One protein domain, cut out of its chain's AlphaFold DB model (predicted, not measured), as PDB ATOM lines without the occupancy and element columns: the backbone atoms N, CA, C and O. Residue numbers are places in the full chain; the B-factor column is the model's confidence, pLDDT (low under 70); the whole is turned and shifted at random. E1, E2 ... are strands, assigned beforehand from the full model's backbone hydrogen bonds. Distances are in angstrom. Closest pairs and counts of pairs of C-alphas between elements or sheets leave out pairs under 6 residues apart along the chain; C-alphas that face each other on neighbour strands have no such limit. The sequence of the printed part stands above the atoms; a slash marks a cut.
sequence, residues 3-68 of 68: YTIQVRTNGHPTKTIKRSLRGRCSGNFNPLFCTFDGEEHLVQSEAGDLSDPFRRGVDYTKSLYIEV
ATOM      1  N   TYR A   3     -24.676  32.764   4.742       89.94
ATOM      2  CA  TYR A   3     -23.648  32.176   5.588       89.94
ATOM      3  C   TYR A   3     -22.416  31.844   4.759       89.94
ATOM      4  O   TYR A   3     -22.533  31.532   3.571       89.94
ATOM      5  N   THR A   4     -21.246  31.935   5.385       93.38
ATOM      6  CA  THR A   4     -19.992  31.447   4.811       93.38
ATOM      7  C   THR A   4     -19.934  29.939   5.024       93.38
ATOM      8  O   THR A   4     -20.103  29.483   6.148       93.38
ATOM      9  N   ILE A   5     -19.730  29.183   3.949       93.75
ATOM     10  CA  ILE A   5     -19.721  27.719   3.948       93.75
ATOM     11  C   ILE A   5     -18.449  27.259   3.244       93.75
ATOM     12  O   ILE A   5     -18.127  27.750   2.156       93.75
ATOM     13  N   GLN A   6     -17.726  26.335   3.860       96.06
ATOM     14  CA  GLN A   6     -16.564  25.692   3.264       96.06
ATOM     15  C   GLN A   6     -17.009  24.494   2.420       96.06
ATOM     16  O   GLN A   6     -17.736  23.633   2.894       96.06
ATOM     17  N   VAL A   7     -16.591  24.441   1.164       95.94
ATOM     18  CA  VAL A   7     -16.753  23.266   0.308       95.94
ATOM     19  C   VAL A   7     -15.557  22.366   0.546       95.94
ATOM     20  O   VAL A   7     -14.412  22.836   0.511       95.94
ATOM     21  N   ARG A   8     -15.826  21.095   0.814       96.38
ATOM     22  CA  ARG A   8     -14.814  20.083   1.073       96.38
ATOM     23  C   ARG A   8     -14.998  18.900   0.150       96.38
ATOM     24  O   ARG A   8     -16.118  18.592  -0.232       96.38
ATOM     25  N   THR A   9     -13.881  18.275  -0.179       93.38
ATOM     26  CA  THR A   9     -13.838  17.037  -0.947       93.38
ATOM     27  C   THR A   9     -12.868  16.099  -0.249       93.38
ATOM     28  O   THR A   9     -11.699  16.446  -0.049       93.38
ATOM     29  N   ASN A  10     -13.356  14.929   0.152       92.19
ATOM     30  CA  ASN A  10     -12.646  13.976   1.007       92.19
ATOM     31  C   ASN A  10     -12.111  14.618   2.303       92.19
ATOM     32  O   ASN A  10     -10.974  14.379   2.705       92.19
ATOM     33  N   GLY A  11     -12.902  15.491   2.930       89.38
ATOM     34  CA  GLY A  11     -12.550  16.212   4.155       89.38
ATOM     35  C   GLY A  11     -11.575  17.379   3.960       89.38
ATOM     36  O   GLY A  11     -11.316  18.124   4.906       89.38
ATOM     37  N   HIS A  12     -11.056  17.591   2.748       92.50
ATOM     38  CA  HIS A  12     -10.126  18.679   2.459       92.50
ATOM     39  C   HIS A  12     -10.852  19.910   1.917       92.50
ATOM     40  O   HIS A  12     -11.652  19.788   0.990       92.50
ATOM     41  N   PRO A  13     -10.568  21.114   2.436       93.25
ATOM     42  CA  PRO A  13     -11.226  22.322   1.974       93.25
ATOM     43  C   PRO A  13     -10.730  22.750   0.598       93.25
ATOM     44  O   PRO A  13      -9.548  23.024   0.404       93.25
ATOM     45  N   THR A  14     -11.657  22.856  -0.345       94.75
ATOM     46  CA  THR A  14     -11.368  23.223  -1.736       94.75
ATOM     47  C   THR A  14     -11.790  24.654  -2.043       94.75
ATOM     48  O   THR A  14     -11.126  25.351  -2.812       94.75
ATOM     49  N   LYS A  15     -12.888  25.130  -1.439       94.25
ATOM     50  CA  LYS A  15     -13.450  26.457  -1.724       94.25
ATOM     51  C   LYS A  15     -14.244  27.015  -0.550       94.25
ATOM     52  O   LYS A  15     -14.742  26.279   0.289       94.25
ATOM     53  N   THR A  16     -14.444  28.330  -0.548       95.00
ATOM     54  CA  THR A  16     -15.378  29.007   0.358       95.00
ATOM     55  C   THR A  16     -16.475  29.691  -0.446       95.00
ATOM     56  O   THR A  16     -16.200  30.449  -1.380       95.00
ATOM     57  N   ILE A  17     -17.732  29.442  -0.087       94.62
ATOM     58  CA  ILE A  17     -18.913  30.019  -0.735       94.62
ATOM     59  C   ILE A  17     -19.769  30.786   0.271       94.62
ATOM     60  O   ILE A  17     -19.720  30.543   1.473       94.62
ATOM     61  N   LYS A  18     -20.583  31.725  -0.223       94.31
ATOM     62  CA  LYS A  18     -21.620  32.391   0.576       94.31
ATOM     63  C   LYS A  18     -23.001  32.019   0.058       94.31
ATOM     64  O   LYS A  18     -23.337  32.352  -1.087       94.31
ATOM     65  N   ARG A  19     -23.806  31.338   0.874       92.31
ATOM     66  CA  ARG A  19     -25.133  30.833   0.483       92.31
ATOM     67  C   ARG A  19     -26.164  31.004   1.589       92.31
ATOM     68  O   ARG A  19     -25.833  31.129   2.762       92.31
ATOM     69  N   SER A  20     -27.425  31.067   1.181       90.50
ATOM     70  CA  SER A  20     -28.550  30.990   2.109       90.50
ATOM     71  C   SER A  20     -28.796  29.528   2.457       90.50
ATOM     72  O   SER A  20     -28.726  28.676   1.572       90.50
ATOM     73  N   LEU A  21     -29.103  29.264   3.723       89.69
ATOM     74  CA  LEU A  21     -29.466  27.933   4.195       89.69
ATOM     75  C   LEU A  21     -30.977  27.741   4.108       89.69
ATOM     76  O   LEU A  21     -31.739  28.684   4.339       89.69
ATOM     77  N   ARG A  22     -31.406  26.524   3.789       88.94
ATOM     78  CA  ARG A  22     -32.806  26.102   3.837       88.94
ATOM     79  C   ARG A  22     -32.941  24.977   4.848       88.94
ATOM     80  O   ARG A  22     -32.353  23.920   4.661       88.94
ATOM     81  N   GLY A  23     -33.696  25.225   5.910       86.25
ATOM     82  CA  GLY A  23     -34.073  24.182   6.855       86.25
ATOM     83  C   GLY A  23     -35.250  23.375   6.333       86.25
ATOM     84  O   GLY A  23     -36.177  23.942   5.751       86.25
ATOM     85  N   ARG A  24     -35.225  22.065   6.555       84.94
ATOM     86  CA  ARG A  24     -36.404  21.200   6.417       84.94
ATOM     87  C   ARG A  24     -36.707  20.586   7.774       84.94
ATOM     88  O   ARG A  24     -35.786  20.350   8.540       84.94
ATOM     89  N   CYS A  25     -37.978  20.343   8.065       82.12
ATOM     90  CA  CYS A  25     -38.380  19.652   9.285       82.12
ATOM     91  C   CYS A  25     -38.615  18.175   8.964       82.12
ATOM     92  O   CYS A  25     -39.399  17.855   8.070       82.12
ATOM     93  N   SER A  26     -37.924  17.290   9.676       78.69
ATOM     94  CA  SER A  26     -38.101  15.841   9.610       78.69
ATOM     95  C   SER A  26     -38.232  15.303  11.035       78.69
ATOM     96  O   SER A  26     -37.251  14.938  11.686       78.69
ATOM     97  N   GLY A  27     -39.456  15.335  11.568       79.88
ATOM     98  CA  GLY A  27     -39.714  15.029  12.977       79.88
ATOM     99  C   GLY A  27     -38.990  16.009  13.907       79.88
ATOM    100  O   GLY A  27     -39.167  17.218  13.792       79.88
ATOM    101  N   ASN A  28     -38.152  15.489  14.808       75.62
ATOM    102  CA  ASN A  28     -37.334  16.302  15.721       75.62
ATOM    103  C   ASN A  28     -36.014  16.785  15.098       75.62
ATOM    104  O   ASN A  28     -35.263  17.512  15.745       75.62
ATOM    105  N   PHE A  29     -35.713  16.371  13.866       72.56
ATOM    106  CA  PHE A  29     -34.485  16.713  13.162       72.56
ATOM    107  C   PHE A  29     -34.749  17.849  12.169       72.56
ATOM    108  O   PHE A  29     -35.670  17.774  11.354       72.56
ATOM    109  N   ASN A  30     -33.930  18.902  12.221       81.62
ATOM    110  CA  ASN A  30     -34.043  20.081  11.357       81.62
ATOM    111  C   ASN A  30     -32.778  20.265  10.499       81.62
ATOM    112  O   ASN A  30     -31.971  21.152  10.788       81.62
ATOM    113  N   PRO A  31     -32.563  19.430   9.465       85.69
ATOM    114  CA  PRO A  31     -31.391  19.535   8.605       85.69
ATOM    115  C   PRO A  31     -31.381  20.849   7.827       85.69
ATOM    116  O   PRO A  31     -32.421  21.329   7.361       85.69
ATOM    117  N   LEU A  32     -30.182  21.402   7.655       89.12
ATOM    118  CA  LEU A  32     -29.931  22.609   6.876       89.12
ATOM    119  C   LEU A  32     -29.273  22.237   5.551       89.12
ATOM    120  O   LEU A  32     -28.332  21.455   5.520       89.12
ATOM    121  N   PHE A  33     -29.737  22.839   4.463       91.94
ATOM    122  CA  PHE A  33     -29.235  22.584   3.116       91.94
ATOM    123  C   PHE A  33     -28.792  23.869   2.429       91.94
ATOM    124  O   PHE A  33     -29.292  24.958   2.730       91.94
ATOM    125  N   CYS A  34     -27.895  23.745   1.456       93.25
ATOM    126  CA  CYS A  34     -27.562  24.823   0.534       93.25
ATOM    127  C   CYS A  34     -27.369  24.286  -0.886       93.25
ATOM    128  O   CYS A  34     -27.037  23.121  -1.073       93.25
ATOM    129  N   THR A  35     -27.558  25.146  -1.886       95.00
ATOM    130  CA  THR A  35     -27.300  24.783  -3.283       95.00
ATOM    131  C   THR A  35     -25.869  25.141  -3.682       95.00
ATOM    132  O   THR A  35     -25.455  26.308  -3.564       95.00
ATOM    133  N   PHE A  36     -25.139  24.161  -4.207       94.00
ATOM    134  CA  PHE A  36     -23.808  24.302  -4.788       94.00
ATOM    135  C   PHE A  36     -23.758  23.521  -6.107       94.00
ATOM    136  O   PHE A  36     -24.316  22.445  -6.202       94.00
ATOM    137  N   ASP A  37     -23.191  24.132  -7.147       92.75
ATOM    138  CA  ASP A  37     -23.097  23.560  -8.503       92.75
ATOM    139  C   ASP A  37     -24.397  22.976  -9.107       92.75
ATOM    140  O   ASP A  37     -24.389  22.033  -9.884       92.75
ATOM    141  N   GLY A  38     -25.548  23.559  -8.753       92.81
ATOM    142  CA  GLY A  38     -26.860  23.096  -9.220       92.81
ATOM    143  C   GLY A  38     -27.478  21.981  -8.372       92.81
ATOM    144  O   GLY A  38     -28.668  21.711  -8.524       92.81
ATOM    145  N   GLU A  39     -26.733  21.422  -7.420       94.44
ATOM    146  CA  GLU A  39     -27.179  20.354  -6.526       94.44
ATOM    147  C   GLU A  39     -27.424  20.859  -5.096       94.44
ATOM    148  O   GLU A  39     -26.894  21.885  -4.655       94.44
ATOM    149  N   GLU A  40     -28.302  20.169  -4.364       94.56
ATOM    150  CA  GLU A  40     -28.584  20.454  -2.956       94.56
ATOM    151  C   GLU A  40     -27.664  19.614  -2.066       94.56
ATOM    152  O   GLU A  40     -27.693  18.389  -2.116       94.56
ATOM    153  N   HIS A  41     -26.892  20.280  -1.209       94.75
ATOM    154  CA  HIS A  41     -25.982  19.634  -0.269       94.75
ATOM    155  C   HIS A  41     -26.426  19.871   1.170       94.75
ATOM    156  O   HIS A  41     -26.857  20.974   1.535       94.75
ATOM    157  N   LEU A  42     -26.278  18.836   1.999       92.62
ATOM    158  CA  LEU A  42     -26.482  18.921   3.440       92.62
ATOM    159  C   LEU A  42     -25.354  19.744   4.063       92.62
ATOM    160  O   LEU A  42     -24.176  19.438   3.896       92.62
ATOM    161  N   VAL A  43     -25.728  20.779   4.803       91.94
ATOM    162  CA  VAL A  43     -24.794  21.629   5.532       91.94
ATOM    163  C   VAL A  43     -24.512  21.016   6.889       91.94
ATOM    164  O   VAL A  43     -25.422  20.647   7.629       91.94
ATOM    165  N   GLN A  44     -23.230  20.936   7.204       91.50
ATOM    166  CA  GLN A  44     -22.693  20.413   8.447       91.50
ATOM    167  C   GLN A  44     -21.936  21.519   9.185       91.50
ATOM    168  O   GLN A  44     -21.652  22.582   8.624       91.50
ATOM    169  N   SER A  45     -21.631  21.293  10.458       89.31
ATOM    170  CA  SER A  45     -20.842  22.209  11.279       89.31
ATOM    171  C   SER A  45     -19.830  21.423  12.098       89.31
ATOM    172  O   SER A  45     -20.176  20.422  12.722       89.31
ATOM    173  N   GLU A  46     -18.593  21.916  12.163       86.00
ATOM    174  CA  GLU A  46     -17.557  21.355  13.049       86.00
ATOM    175  C   GLU A  46     -17.959  21.399  14.525       86.00
ATOM    176  O   GLU A  46     -17.500  20.604  15.338       86.00
ATOM    177  N   ALA A  47     -18.820  22.349  14.895       79.94
ATOM    178  CA  ALA A  47     -19.276  22.496  16.271       79.94
ATOM    179  C   ALA A  47     -20.281  21.399  16.690       79.94
ATOM    180  O   ALA A  47     -20.671  21.328  17.866       79.94
ATOM    181  N   GLY A  48     -20.718  20.555  15.748       77.19
ATOM    182  CA  GLY A  48     -21.665  19.461  15.951       77.19
ATOM    183  C   GLY A  48     -22.963  19.626  15.162       77.19
ATOM    184  O   GLY A  48     -23.036  20.363  14.178       77.19
ATOM    185  N   ASP A  49     -23.999  18.914  15.600       73.50
ATOM    186  CA  ASP A  49     -25.276  18.845  14.896       73.50
ATOM    187  C   ASP A  49     -26.044  20.175  14.963       73.50
ATOM    188  O   ASP A  49     -26.386  20.671  16.038       73.50
ATOM    189  N   LEU A  50     -26.340  20.733  13.787       73.06
ATOM    190  CA  LEU A  50     -27.107  21.970  13.615       73.06
ATOM    191  C   LEU A  50     -28.571  21.837  14.055       73.06
ATOM    192  O   LEU A  50     -29.242  22.847  14.263       73.06
ATOM    193  N   SER A  51     -29.071  20.609  14.174       67.44
ATOM    194  CA  SER A  51     -30.431  20.323  14.614       67.44
ATOM    195  C   SER A  51     -30.587  20.260  16.133       67.44
ATOM    196  O   SER A  51     -31.725  20.267  16.600       67.44
ATOM    197  N   ASP A  52     -29.488  20.223  16.902       66.94
ATOM    198  CA  ASP A  52     -29.520  20.041  18.356       66.94
ATOM    199  C   ASP A  52     -30.053  21.308  19.060       66.94
ATOM    200  O   ASP A  52     -29.359  22.333  19.146       66.94
ATOM    201  N   PRO A  53     -31.277  21.267  19.623       58.44
ATOM    202  CA  PRO A  53     -31.887  22.428  20.249       58.44
ATOM    203  C   PRO A  53     -31.279  22.753  21.618       58.44
ATOM    204  O   PRO A  53     -31.667  23.773  22.188       58.44
ATOM    205  N   PHE A  54     -30.377  21.937  22.171       58.28
ATOM    206  CA  PHE A  54     -29.772  22.139  23.493       58.28
ATOM    207  C   PHE A  54     -28.444  22.897  23.444       58.28
ATOM    208  O   PHE A  54     -27.984  23.387  24.474       58.28
ATOM    209  N   ARG A  55     -27.844  23.081  22.263       59.28
ATOM    210  CA  ARG A  55     -26.526  23.727  22.126       59.28
ATOM    211  C   ARG A  55     -26.580  25.206  21.730       59.28
ATOM    212  O   ARG A  55     -25.617  25.746  21.197       59.28
ATOM    213  N   ARG A  56     -27.679  25.897  22.057       53.00
ATOM    214  CA  ARG A  56     -28.040  27.279  21.643       53.00
ATOM    215  C   ARG A  56     -26.999  28.390  21.900       53.00
ATOM    216  O   ARG A  56     -27.238  29.519  21.485       53.00
ATOM    217  N   GLY A  57     -25.881  28.110  22.573       57.09
ATOM    218  CA  GLY A  57     -24.794  29.062  22.834       57.09
ATOM    219  C   GLY A  57     -23.523  28.869  21.995       57.09
ATOM    220  O   GLY A  57     -22.606  29.678  22.113       57.09
ATOM    221  N   VAL A  58     -23.432  27.819  21.171       60.75
ATOM    222  CA  VAL A  58     -22.246  27.555  20.341       60.75
ATOM    223  C   VAL A  58     -22.460  28.150  18.952       60.75
ATOM    224  O   VAL A  58     -23.524  28.012  18.352       60.75
ATOM    225  N   ASP A  59     -21.455  28.851  18.431       70.38
ATOM    226  CA  ASP A  59     -21.550  29.528  17.138       70.38
ATOM    227  C   ASP A  59     -21.317  28.551  15.978       70.38
ATOM    228  O   ASP A  59     -20.307  28.600  15.271       70.38
ATOM    229  N   TYR A  60     -22.274  27.643  15.785       73.44
ATOM    230  CA  TYR A  60     -22.283  26.664  14.695       73.44
ATOM    231  C   TYR A  60     -22.126  27.298  13.315       73.44
ATOM    232  O   TYR A  60     -21.641  26.664  12.376       73.44
ATOM    233  N   THR A  61     -22.539  28.561  13.190       75.50
ATOM    234  CA  THR A  61     -22.550  29.293  11.928       75.50
ATOM    235  C   THR A  61     -21.166  29.770  11.488       75.50
ATOM    236  O   THR A  61     -21.000  30.134  10.323       75.50
ATOM    237  N   LYS A  62     -20.160  29.729  12.377       83.19
ATOM    238  CA  LYS A  62     -18.764  30.078  12.062       83.19
ATOM    239  C   LYS A  62     -18.001  28.989  11.315       83.19
ATOM    240  O   LYS A  62     -17.020  29.306  10.648       83.19
ATOM    241  N   SER A  63     -18.422  27.733  11.428       88.25
ATOM    242  CA  SER A  63     -17.676  26.567  10.935       88.25
ATOM    243  C   SER A  63     -18.512  25.670  10.023       88.25
ATOM    244  O   SER A  63     -18.365  24.448  10.025       88.25
ATOM    245  N   LEU A  64     -19.413  26.278   9.248       92.12
ATOM    246  CA  LEU A  64     -20.272  25.552   8.319       92.12
ATOM    247  C   LEU A  64     -19.476  25.010   7.134       92.12
ATOM    248  O   LEU A  64     -18.664  25.726   6.537       92.12
ATOM    249  N   TYR A  65     -19.778  23.780   6.737       94.56
ATOM    250  CA  TYR A  65     -19.213  23.167   5.543       94.56
ATOM    251  C   TYR A  65     -20.220  22.265   4.822       94.56
ATOM    252  O   TYR A  65     -21.257  21.895   5.373       94.56
ATOM    253  N   ILE A  66     -19.913  21.953   3.567       94.94
ATOM    254  CA  ILE A  66     -20.547  20.895   2.780       94.94
ATOM    255  C   ILE A  66     -19.467  19.953   2.270       94.94
ATOM    256  O   ILE A  66     -18.358  20.395   1.961       94.94
ATOM    257  N   GLU A  67     -19.820  18.680   2.163       94.00
ATOM    258  CA  GLU A  67     -19.005  17.668   1.501       94.00
ATOM    259  C   GLU A  67     -19.543  17.458   0.078       94.00
ATOM    260  O   GLU A  67     -20.761  17.332  -0.112       94.00
ATOM    261  N   VAL A  68     -18.638  17.489  -0.901       91.19
ATOM    262  CA  VAL A  68     -18.881  17.299  -2.340       91.19
ATOM    263  C   VAL A  68     -17.980  16.190  -2.850       91.19
ATOM    264  O   VAL A  68     -16.752  16.280  -2.594       91.19
TER     265      VAL A  68
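What this domain is: This is residues 3 to 68 of the 68 residues of an uncharacterized protein of viral metagenome (UniProt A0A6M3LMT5). The domain is a single small, strongly twisted sheet of five strands, curled like part of a barrel and folded back on itself: the hairpin of E1 and E2 makes one leaf, the hairpin of E3 and E4 makes the other, and E5 is the hinge where the two leaves join. Two long loops, residues 20 to 31 and residues 46 to 63, reach away from the turn between E1 and E2 and make much of the length. The printed part has 66 residues with five named strands, E1 to E5 along the chain, and no named helix; the class is all strand, though under half of the residues, 31 of 66, are in named elements. The sheet has the order E2, E1, E5, E4, E3 and is mixed, with E1 and E5 parallel and the other neighbours antiparallel. The whole is compact, with a radius of gyration of the C-alphas of 11.7 A, and spans 31 by 22 by 20 A.

Where its parts are: E1 is residues 3 to 9, beginning at C-alpha 3 at (-23.648, 32.176, 5.588) and measuring 19.2 A from first to last C-alpha. After a tight link of 2 residues comes E2, residues 12 to 19, the longest strand by residues, 19.4 A long; it bends by 58 degrees at residue 15. A long link of 12 residues leads to E3, residues 32 to 36, 13.3 A long, beginning at C-alpha 32 at (-29.931, 22.609, 6.876). A tight link of 2 residues joins it to E4, residues 39 to 45, 19.0 A long. A long link of 18 residues leads to E5, residues 64 to 67, 10.5 A long, which ends at C-alpha 67 at (-19.005, 17.668, 1.501).

How they stand to each other: E1 and E2 form an antiparallel hairpin at 151 degrees, with N 5 and O 17 2.8 A apart and N 17 and O 5 2.8 A apart, both within hydrogen-bond range. E2 is an edge strand. On the other side of E1 is E5, parallel to it at 30 degrees; C-alphas 6 and 65 face each other at 4.3 A, and N 66 and O 6 are within hydrogen-bond range at 2.8 A. E5 and E4 are an antiparallel hairpin at 131 degrees, with N 44 and O 65 at 2.9 A. The pairing is staggered: E4 pairs with E3 over residues 39 to 43 and with E5 over residues 44 to 45. E4 and E3 are an antiparallel hairpin at 131 degrees, with N 41 and O 34 at 2.8 A. E3, E4 and E5 make a meander, each strand the antiparallel neighbour of the one before. In the folded sheet, one sheet bent back into two leaves, E2 and E1 face E4 and E3 with 21 pairs of C-alphas within 11 A. The closest C-alphas of the edge strands E2 and E3 are those of Arg 19 and Cys 34, 6.5 A apart. E1 and E3 are apart, and so are E2 and E4. Residues 22 to 23 pair with residues 32 to 33 of E3, antiparallel.

The domain as a whole: The two C-alphas farthest apart are those of Thr 14 and Gly 27, at 33.0 A. The first and last printed C-alphas, of Tyr 3 and Val 68, are 17.5 A apart, and Val 68 is the chain's last residue. The printed part has no cut. The long links are E2 to E3 and E4 to E5. The mean pLDDT of the printed part is 85.1, and residues 51 to 58, in the second of these links, are under 70.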